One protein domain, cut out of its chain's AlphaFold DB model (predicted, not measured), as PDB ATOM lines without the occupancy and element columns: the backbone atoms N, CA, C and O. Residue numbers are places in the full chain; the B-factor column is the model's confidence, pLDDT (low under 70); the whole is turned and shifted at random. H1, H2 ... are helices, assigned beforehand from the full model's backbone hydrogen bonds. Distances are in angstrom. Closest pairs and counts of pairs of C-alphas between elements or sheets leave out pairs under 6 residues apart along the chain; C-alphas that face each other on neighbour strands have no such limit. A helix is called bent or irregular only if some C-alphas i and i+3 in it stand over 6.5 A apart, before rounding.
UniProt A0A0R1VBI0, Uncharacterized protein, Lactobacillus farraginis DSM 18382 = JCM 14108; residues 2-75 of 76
ATOM      1  N   LEU A   2      35.043  -5.748  12.862       95.62
ATOM      2  CA  LEU A   2      36.494  -5.995  12.930       95.62
ATOM      3  C   LEU A   2      37.359  -4.763  12.632       95.62
ATOM      4  O   LEU A   2      38.351  -4.561  13.313       95.62
ATOM      5  N   ALA A   3      36.968  -3.914  11.678       96.25
ATOM      6  CA  ALA A   3      37.699  -2.680  11.380       96.25
ATOM      7  C   ALA A   3      37.859  -1.766  12.611       96.25
ATOM      8  O   ALA A   3      38.948  -1.253  12.833       96.25
ATOM      9  N   ILE A   4      36.808  -1.625  13.432       96.12
ATOM     10  CA  ILE A   4      36.834  -0.834  14.675       96.12
ATOM     11  C   ILE A   4      37.765  -1.499  15.692       96.12
ATOM     12  O   ILE A   4      38.615  -0.834  16.268       96.12
ATOM     13  N   VAL A   5      37.667  -2.823  15.863       96.50
ATOM     14  CA  VAL A   5      38.548  -3.575  16.776       96.50
ATOM     15  C   VAL A   5      40.015  -3.423  16.375       96.50
ATOM     16  O   VAL A   5      40.850  -3.100  17.210       96.50
ATOM     17  N   ILE A   6      40.335  -3.623  15.094       96.50
ATOM     18  CA  ILE A   6      41.700  -3.501  14.575       96.50
ATOM     19  C   ILE A   6      42.205  -2.067  14.765       96.50
ATOM     20  O   ILE A   6      43.295  -1.879  15.292       96.50
ATOM     21  N   TYR A   7      41.411  -1.062  14.391       96.00
ATOM     22  CA  TYR A   7      41.787   0.346  14.526       96.00
ATOM     23  C   TYR A   7      41.975   0.778  15.993       96.00
ATOM     24  O   TYR A   7      42.895   1.537  16.293       96.00
ATOM     25  N   ALA A   8      41.176   0.241  16.921       94.19
ATOM     26  CA  ALA A   8      41.352   0.450  18.356       94.19
ATOM     27  C   ALA A   8      42.632  -0.218  18.880       94.19
ATOM     28  O   ALA A   8      43.407   0.415  19.584       94.19
ATOM     29  N   LEU A   9      42.916  -1.466  18.486       94.94
ATOM     30  CA  LEU A   9      44.154  -2.161  18.870       94.94
ATOM     31  C   LEU A   9      45.411  -1.474  18.315       94.94
ATOM     32  O   LEU A   9      46.470  -1.535  18.937       94.94
ATOM     33  N   MET A  10      45.308  -0.782  17.175       95.06
ATOM     34  CA  MET A  10      46.403   0.026  16.631       95.06
ATOM     35  C   MET A  10      46.838   1.154  17.576       95.06
ATOM     36  O   MET A  10      47.986   1.580  17.481       95.06
ATOM     37  N   SER A  11      46.005   1.581  18.536       88.25
ATOM     38  CA  SER A  11      46.403   2.575  19.542       88.25
ATOM     39  C   SER A  11      47.512   2.075  20.475       88.25
ATOM     40  O   SER A  11      48.164   2.884  21.133       88.25
ATOM     41  N   TRP A  12      47.722   0.757  20.561       91.12
ATOM     42  CA  TRP A  12      48.755   0.134  21.396       91.12
ATOM     43  C   TRP A  12      50.081  -0.079  20.661       91.12
ATOM     44  O   TRP A  12      51.095  -0.356  21.299       91.12
ATOM     45  N   PHE A  13      50.097   0.068  19.335       92.94
ATOM     46  CA  PHE A  13      51.298  -0.107  18.526       92.94
ATOM     47  C   PHE A  13      51.893   1.252  18.122       92.94
ATOM     48  O   PHE A  13      51.176   2.122  17.617       92.94
ATOM     49  N   PRO A  14      53.215   1.454  18.274       91.06
ATOM     50  CA  PRO A  14      53.849   2.710  17.899       91.06
ATOM     51  C   PRO A  14      53.729   2.956  16.388       91.06
ATOM     52  O   PRO A  14      53.974   2.068  15.576       91.06
ATOM     53  N   ASN A  15      53.367   4.186  16.012       91.94
ATOM     54  CA  ASN A  15      53.242   4.648  14.623       91.94
ATOM     55  C   ASN A  15      52.251   3.857  13.736       91.94
ATOM     56  O   ASN A  15      52.285   3.960  12.508       91.94
ATOM     57  N   ALA A  16      51.333   3.088  14.328       93.69
ATOM     58  CA  ALA A  16      50.395   2.257  13.577       93.69
ATOM     59  C   ALA A  16      49.456   3.090  12.684       93.69
ATOM     60  O   ALA A  16      49.276   2.777  11.503       93.69
ATOM     61  N   TYR A  17      48.929   4.205  13.201       93.62
ATOM     62  CA  TYR A  17      48.079   5.134  12.443       93.62
ATOM     63  C   TYR A  17      48.801   5.795  11.258       93.62
ATOM     64  O   TYR A  17      48.173   6.134  10.255       93.62
ATOM     65  N   GLY A  18      50.129   5.928  11.336       95.19
ATOM     66  CA  GLY A  18      50.970   6.500  10.283       95.19
ATOM     67  C   GLY A  18      51.204   5.570   9.087       95.19
ATOM     68  O   GLY A  18      51.765   5.996   8.076       95.19
ATOM     69  N   THR A  19      50.776   4.309   9.151       96.69
ATOM     70  CA  THR A  19      50.902   3.360   8.036       96.69
ATOM     71  C   THR A  19      49.840   3.611   6.956       96.69
ATOM     72  O   THR A  19      48.803   4.226   7.206       96.69
ATOM     73  N   ALA A  20      50.063   3.124   5.729       96.44
ATOM     74  CA  ALA A  20      49.052   3.206   4.667       96.44
ATOM     75  C   ALA A  20      47.742   2.499   5.061       96.44
ATOM     76  O   ALA A  20      46.658   3.021   4.806       96.44
ATOM     77  N   PHE A  21      47.857   1.357   5.744       96.56
ATOM     78  CA  PHE A  21      46.724   0.612   6.284       96.56
ATOM     79  C   PHE A  21      46.006   1.375   7.409       96.56
ATOM     80  O   PHE A  21      44.784   1.481   7.384       96.56
ATOM     81  N   GLY A  22      46.751   1.982   8.338       96.75
ATOM     82  CA  GLY A  22      46.194   2.804   9.416       96.75
ATOM     83  C   GLY A  22      45.420   4.013   8.906       96.75
ATOM     84  O   GLY A  22      44.282   4.225   9.311       96.75
ATOM     85  N   ARG A  23      45.976   4.745   7.932       96.69
ATOM     86  CA  ARG A  23      45.265   5.849   7.266       96.69
ATOM     87  C   ARG A  23      44.015   5.382   6.525       96.69
ATOM     88  O   ARG A  23      43.020   6.102   6.491       96.69
ATOM     89  N   PHE A  24      44.066   4.208   5.897       97.44
ATOM     90  CA  PHE A  24      42.906   3.635   5.220       97.44
ATOM     91  C   PHE A  24      41.793   3.286   6.213       97.44
ATOM     92  O   PHE A  24      40.659   3.719   6.018       97.44
ATOM     93  N   LEU A  25      42.119   2.577   7.299       97.44
ATOM     94  CA  LEU A  25      41.156   2.265   8.355       97.44
ATOM     95  C   LEU A  25      40.599   3.529   9.011       97.44
ATOM     96  O   LEU A  25      39.387   3.615   9.186       97.44
ATOM     97  N   GLY A  26      41.443   4.525   9.294       96.75
ATOM     98  CA  GLY A  26      41.020   5.791   9.898       96.75
ATOM     99  C   GLY A  26      39.934   6.496   9.090       96.75
ATOM    100  O   GLY A  26      38.919   6.904   9.642       96.75
ATOM    101  N   ARG A  27      40.040   6.510   7.757       97.00
ATOM    102  CA  ARG A  27      39.002   7.093   6.885       97.00
ATOM    103  C   ARG A  27      37.631   6.430   7.012       97.00
ATOM    104  O   ARG A  27      36.632   7.076   6.714       97.00
ATOM    105  N   ILE A  28      37.580   5.159   7.404       96.31
ATOM    106  CA  ILE A  28      36.336   4.392   7.539       96.31
ATOM    107  C   ILE A  28      35.838   4.436   8.987       96.31
ATOM    108  O   ILE A  28      34.644   4.609   9.226       96.31
ATOM    109  N   VAL A  29      36.745   4.278   9.950       97.12
ATOM    110  CA  VAL A  29      36.419   4.118  11.370       97.12
ATOM    111  C   VAL A  29      36.212   5.467  12.060       97.12
ATOM    112  O   VAL A  29      35.215   5.627  12.764       97.12
ATOM    113  N   GLU A  30      37.068   6.465  11.815       96.06
ATOM    114  CA  GLU A  30      37.001   7.769  12.497       96.06
ATOM    115  C   GLU A  30      35.669   8.505  12.290       96.06
ATOM    116  O   GLU A  30      35.150   9.056  13.260       96.06
ATOM    117  N   PRO A  31      35.051   8.544  11.089       97.06
ATOM    118  CA  PRO A  31      33.758   9.208  10.927       97.06
ATOM    119  C   PRO A  31      32.680   8.641  11.850       97.06
ATOM    120  O   PRO A  31      31.879   9.408  12.378       97.06
ATOM    121  N   PHE A  32      32.688   7.322  12.059       96.12
ATOM    122  CA  PHE A  32      31.744   6.645  12.936       96.12
ATOM    123  C   PHE A  32      32.107   6.829  14.413       96.12
ATOM    124  O   PHE A  32      31.246   7.196  15.203       96.12
ATOM    125  N   GLU A  33      33.379   6.655  14.791       95.50
ATOM    126  CA  GLU A  33      33.830   6.851  16.177       95.50
ATOM    127  C   GLU A  33      33.649   8.291  16.670       95.50
ATOM    128  O   GLU A  33      33.306   8.491  17.833       95.50
ATOM    129  N   ARG A  34      33.784   9.295  15.789       96.12
ATOM    130  CA  ARG A  34      33.571  10.710  16.145       96.12
ATOM    131  C   ARG A  34      32.169  11.001  16.674       96.12
ATOM    132  O   ARG A  34      32.013  11.939  17.454       96.12
ATOM    133  N   LEU A  35      31.166  10.200  16.303       97.06
ATOM    134  CA  LEU A  35      29.811  10.307  16.857       97.06
ATOM    135  C   LEU A  35      29.782  10.028  18.365       97.06
ATOM    136  O   LEU A  35      28.894  10.511  19.062       97.06
ATOM    137  N   PHE A  36      30.768   9.287  18.873       96.94
ATOM    138  CA  PHE A  36      30.868   8.834  20.257       96.94
ATOM    139  C   PHE A  36      32.003   9.514  21.027       96.94
ATOM    140  O   PHE A  36      32.380   9.041  22.094       96.94
ATOM    141  N   ASN A  37      32.521  10.650  20.548       93.81
ATOM    142  CA  ASN A  37      33.558  11.418  21.255       93.81
ATOM    143  C   ASN A  37      33.141  11.834  22.680       93.81
ATOM    144  O   ASN A  37      33.995  12.007  23.550       93.81
ATOM    145  N   PHE A  38      31.832  11.955  22.933       95.06
ATOM    146  CA  PHE A  38      31.281  12.220  24.265       95.06
ATOM    147  C   PHE A  38      31.543  11.081  25.264       95.06
ATOM    148  O   PHE A  38      31.536  11.312  26.470       95.06
ATOM    149  N   ALA A  39      31.777   9.855  24.786       95.12
ATOM    150  CA  ALA A  39      32.052   8.682  25.604       95.12
ATOM    151  C   ALA A  39      33.537   8.626  25.991       95.12
ATOM    152  O   ALA A  39      34.245   7.672  25.678       95.12
ATOM    153  N   SER A  40      34.015   9.670  26.661       94.44
ATOM    154  CA  SER A  40      35.385   9.773  27.161       94.44
ATOM    155  C   SER A  40      35.361  10.013  28.668       94.44
ATOM    156  O   SER A  40      34.563  10.812  29.158       94.44
ATOM    157  N   ILE A  41      36.230   9.326  29.412       94.56
ATOM    158  CA  ILE A  41      36.398   9.527  30.857       94.56
ATOM    159  C   ILE A  41      37.822  10.025  31.090       94.56
ATOM    160  O   ILE A  41      38.798   9.294  30.896       94.56
ATOM    161  N   GLY A  42      37.943  11.294  31.483       90.75
ATOM    162  CA  GLY A  42      39.233  11.974  31.551       90.75
ATOM    163  C   GLY A  42      39.917  11.968  30.183       90.75
ATOM    164  O   GLY A  42      39.367  12.473  29.211       90.75
ATOM    165  N   MET A  43      41.104  11.367  30.112       88.25
ATOM    166  CA  MET A  43      41.898  11.267  28.878       88.25
ATOM    167  C   MET A  43      41.650   9.973  28.088       88.25
ATOM    168  O   MET A  43      42.219   9.799  27.012       88.25
ATOM    169  N   ILE A  44      40.848   9.045  28.616       90.38
ATOM    170  CA  ILE A  44      40.620   7.733  28.003       90.38
ATOM    171  C   ILE A  44      39.321   7.778  27.200       90.38
ATOM    172  O   ILE A  44      38.243   8.011  27.752       90.38
ATOM    173  N   SER A  45      39.427   7.525  25.895       92.88
ATOM    174  CA  SER A  45      38.268   7.400  25.010       92.88
ATOM    175  C   SER A  45      37.691   5.986  25.068       92.88
ATOM    176  O   SER A  45      38.394   5.004  24.826       92.88
ATOM    177  N   PHE A  46      36.390   5.891  25.339       95.69
ATOM    178  CA  PHE A  46      35.589   4.673  25.193       95.69
ATOM    179  C   PHE A  46      34.778   4.675  23.890       95.69
ATOM    180  O   PHE A  46      33.977   3.764  23.668       95.69
ATOM    181  N   ALA A  47      35.004   5.652  23.001       96.06
ATOM    182  CA  ALA A  47      34.332   5.743  21.708       96.06
ATOM    183  C   ALA A  47      34.387   4.431  20.896       96.06
ATOM    184  O   ALA A  47      33.332   4.032  20.398       96.06
ATOM    185  N   PRO A  48      35.512   3.682  20.832       95.62
ATOM    186  CA  PRO A  48      35.548   2.404  20.116       95.62
ATOM    187  C   PRO A  48      34.615   1.345  20.719       95.62
ATOM    188  O   PRO A  48      33.954   0.602  19.997       95.62
ATOM    189  N   VAL A  49      34.512   1.288  22.052       96.75
ATOM    190  CA  VAL A  49      33.630   0.339  22.752       96.75
ATOM    191  C   VAL A  49      32.168   0.675  22.471       96.75
ATOM    192  O   VAL A  49      31.390  -0.204  22.102       96.75
ATOM    193  N   VAL A  50      31.798   1.953  22.581       97.69
ATOM    194  CA  VAL A  50      30.436   2.414  22.275       97.69
ATOM    195  C   VAL A  50      30.100   2.172  20.804       97.69
ATOM    196  O   VAL A  50      29.023   1.659  20.500       97.69
ATOM    197  N   ALA A  51      31.036   2.442  19.895       97.19
ATOM    198  CA  ALA A  51      30.891   2.167  18.473       97.19
ATOM    199  C   ALA A  51      30.605   0.678  18.205       97.19
ATOM    200  O   ALA A  51      29.719   0.355  17.412       97.19
ATOM    201  N   LEU A  52      31.291  -0.242  18.892       97.75
ATOM    202  CA  LEU A  52      31.029  -1.683  18.780       97.75
ATOM    203  C   LEU A  52      29.638  -2.071  19.293       97.75
ATOM    204  O   LEU A  52      28.942  -2.847  18.633       97.75
ATOM    205  N   ILE A  53      29.219  -1.523  20.435       97.88
ATOM    206  CA  ILE A  53      27.889  -1.771  21.007       97.88
ATOM    207  C   ILE A  53      26.807  -1.305  20.030       97.88
ATOM    208  O   ILE A  53      25.938  -2.086  19.643       97.88
ATOM    209  N   VAL A  54      26.893  -0.057  19.561       97.94
ATOM    210  CA  VAL A  54      25.929   0.511  18.608       97.94
ATOM    211  C   VAL A  54      25.908  -0.295  17.314       97.94
ATOM    212  O   VAL A  54      24.836  -0.650  16.828       97.94
ATOM    213  N   LEU A  55      27.074  -0.653  16.775       96.81
ATOM    214  CA  LEU A  55      27.147  -1.425  15.540       96.81
ATOM    215  C   LEU A  55      26.563  -2.842  15.696       96.81
ATOM    216  O   LEU A  55      26.050  -3.389  14.722       96.81
ATOM    217  N   THR A  56      26.607  -3.423  16.896       97.62
ATOM    218  CA  THR A  56      25.947  -4.703  17.206       97.62
ATOM    219  C   THR A  56      24.427  -4.564  17.113       97.62
ATOM    220  O   THR A  56      23.777  -5.352  16.424       97.62
ATOM    221  N   PHE A  57      23.856  -3.519  17.721       98.06
ATOM    222  CA  PHE A  57      22.420  -3.240  17.616       98.06
ATOM    223  C   PHE A  57      21.988  -2.942  16.178       98.06
ATOM    224  O   PHE A  57      20.969  -3.461  15.728       98.06
ATOM    225  N   VAL A  58      22.783  -2.171  15.431       97.62
ATOM    226  CA  VAL A  58      22.513  -1.871  14.015       97.62
ATOM    227  C   VAL A  58      22.497  -3.148  13.174       97.62
ATOM    228  O   VAL A  58      21.574  -3.340  12.388       97.62
ATOM    229  N   GLN A  59      23.464  -4.056  13.352       96.94
ATOM    230  CA  GLN A  59      23.478  -5.340  12.638       96.94
ATOM    231  C   GLN A  59      22.243  -6.191  12.956       96.94
ATOM    232  O   GLN A  59      21.632  -6.754  12.044       96.94
ATOM    233  N   GLY A  60      21.849  -6.253  14.232       97.62
ATOM    234  CA  GLY A  60      20.632  -6.944  14.656       97.62
ATOM    235  C   GLY A  60      19.375  -6.341  14.022       97.62
ATOM    236  O   GLY A  60      18.564  -7.067  13.453       97.62
ATOM    237  N   GLY A  61      19.256  -5.012  14.045       97.88
ATOM    238  CA  GLY A  61      18.139  -4.280  13.445       97.88
ATOM    239  C   GLY A  61      18.039  -4.481  11.933       97.88
ATOM    240  O   GLY A  61      16.960  -4.785  11.432       97.88
ATOM    241  N   ILE A  62      19.159  -4.395  11.208       97.94
ATOM    242  CA  ILE A  62      19.205  -4.659   9.760       97.94
ATOM    243  C   ILE A  62      18.778  -6.097   9.458       97.94
ATOM    244  O   ILE A  62      17.985  -6.316   8.547       97.94
ATOM    245  N   SER A  63      19.263  -7.072  10.229       97.50
ATOM    246  CA  SER A  63      18.907  -8.484  10.038       97.50
ATOM    247  C   SER A  63      17.420  -8.730  10.297       97.50
ATOM    248  O   SER A  63      16.768  -9.442   9.537       97.50
ATOM    249  N   TYR A  64      16.871  -8.108  11.342       97.81
ATOM    250  CA  TYR A  64      15.453  -8.186  11.675       97.81
ATOM    251  C   TYR A  64      14.575  -7.574  10.580       97.81
ATOM    252  O   TYR A  64      13.670  -8.236  10.082       97.81
ATOM    253  N   VAL A  65      14.879  -6.347  10.147       97.75
ATOM    254  CA  VAL A  65      14.141  -5.680   9.063       97.75
ATOM    255  C   VAL A  65      14.272  -6.461   7.760       97.75
ATOM    256  O   VAL A  65      13.274  -6.689   7.088       97.75
ATOM    257  N   GLY A  66      15.474  -6.928   7.415       97.06
ATOM    258  CA  GLY A  66      15.694  -7.754   6.229       97.06
ATOM    259  C   GLY A  66      14.843  -9.023   6.247       97.06
ATOM    260  O   GLY A  66      14.212  -9.349   5.246       97.06
ATOM    261  N   ARG A  67      14.753  -9.695   7.400       96.12
ATOM    262  CA  ARG A  67      13.883 -10.859   7.582       96.12
ATOM    263  C   ARG A  67      12.405 -10.506   7.414       96.12
ATOM    264  O   ARG A  67      11.728 -11.200   6.667       96.12
ATOM    265  N   LEU A  68      11.931  -9.425   8.038       96.19
ATOM    266  CA  LEU A  68      10.548  -8.962   7.874       96.19
ATOM    267  C   LEU A  68      10.206  -8.670   6.409       96.19
ATOM    268  O   LEU A  68       9.133  -9.033   5.942       96.19
ATOM    269  N   LEU A  69      11.118  -8.025   5.676       96.38
ATOM    270  CA  LEU A  69      10.922  -7.706   4.260       96.38
ATOM    271  C   LEU A  69      10.864  -8.965   3.390       96.38
ATOM    272  O   LEU A  69      10.054  -9.032   2.470       96.38
ATOM    273  N   ILE A  70      11.704  -9.961   3.683       95.94
ATOM    274  CA  ILE A  70      11.693 -11.258   2.997       95.94
ATOM    275  C   ILE A  70      10.386 -11.998   3.302       95.94
ATOM    276  O   ILE A  70       9.706 -12.417   2.374       95.94
ATOM    277  N   GLU A  71       9.992 -12.116   4.570       93.75
ATOM    278  CA  GLU A  71       8.733 -12.767   4.968       93.75
ATOM    279  C   GLU A  71       7.520 -12.093   4.302       93.75
ATOM    280  O   GLU A  71       6.679 -12.772   3.718       93.75
ATOM    281  N   PHE A  72       7.493 -10.757   4.269       94.19
ATOM    282  CA  PHE A  72       6.479  -9.994   3.540       94.19
ATOM    283  C   PHE A  72       6.478 -10.284   2.028       94.19
ATOM    284  O   PHE A  72       5.414 -10.413   1.428       94.19
ATOM    285  N   ALA A  73       7.654 -10.383   1.401       92.75
ATOM    286  CA  ALA A  73       7.780 -10.577  -0.044       92.75
ATOM    287  C   ALA A  73       7.432 -12.001  -0.511       92.75
ATOM    288  O   ALA A  73       6.908 -12.167  -1.611       92.75
ATOM    289  N   TYR A  74       7.737 -13.022   0.296       91.50
ATOM    290  CA  TYR A  74       7.513 -14.427  -0.061       91.50
ATOM    291  C   TYR A  74       6.175 -14.992   0.434       91.50
ATOM    292  O   TYR A  74       5.827 -16.094   0.019       91.50
ATOM    293  N   GLY A  75       5.420 -14.247   1.249       76.38
ATOM    294  CA  GLY A  75       4.006 -14.510   1.527       76.38
ATOM    295  C   GLY A  75       3.692 -15.930   2.011       76.38
ATOM    296  O   GLY A  75       3.055 -16.693   1.285       76.38
TER     297      GLY A  75
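Overview. This is residues 2 to 75 of the 76 residues of an uncharacterized protein of Lactobacillus farraginis DSM 18382 = JCM 14108 (UniProt A0A0R1VBI0). A long, straight helix, H3, sticks out of a small compact head as an arm, with residues 56 to 75 standing free. In the head, the last residues of H2, 32 to 36, meet the first residues of H3, 47 to 51, in a corner, and H1 packs on both H2 and H3. The 74 printed residues hold three named helices, in the order H1, H2, H3, and no named strand; the class is all helix. The whole is loose, with a radius of gyration of the C-alphas of 16.3 A, and flat, spanning 55 by 30 by 16 A.

Arrangement. H3, residues 47 to 74, touches H2, residues 20 to 36, with residues 47 to 51 alone, about perpendicular at 83 degrees; their closest C-alphas, of Phe 36 and Ala 47, are 4.9 A apart. H1, residues 2 to 12, touches H3 at a shallow tilt of 5 degrees, opposite ways; the closest C-alphas, of Ala 8 and Pro 48, are 6.4 A apart. H1 touches H2 about perpendicular, at 78 degrees, with the C-alphas of Ile 4 and Val 29 closest at 6.0 A. H2 has a kink of 50 degrees near residue 29, but is neither bent nor irregular, only just: C-alphas 28 and 31 are 6.4 A apart. Every O i to N i+4 pair is within hydrogen-bond range in H3, against 5 of 7 in H1 and 8 of 13 in H2.

Along the chain. H3 is 40.0 A long, from C-alpha 47 at (34.332, 5.743, 21.708) to C-alpha 74 at (7.513, -14.427, -0.061). H2 is 24.6 A long and H1 16.1 A, beginning at C-alpha 2, (36.494, -5.995, 12.930).

Size, cuts and confidence. The C-alphas of Pro 14 and Gly 75, the two farthest apart, are 55.2 A apart. Both links are short; in the second, residues 40 to 41 pair antiparallel with 44 to 45. The printed part has no cut, and no printed residue is under 70 in pLDDT.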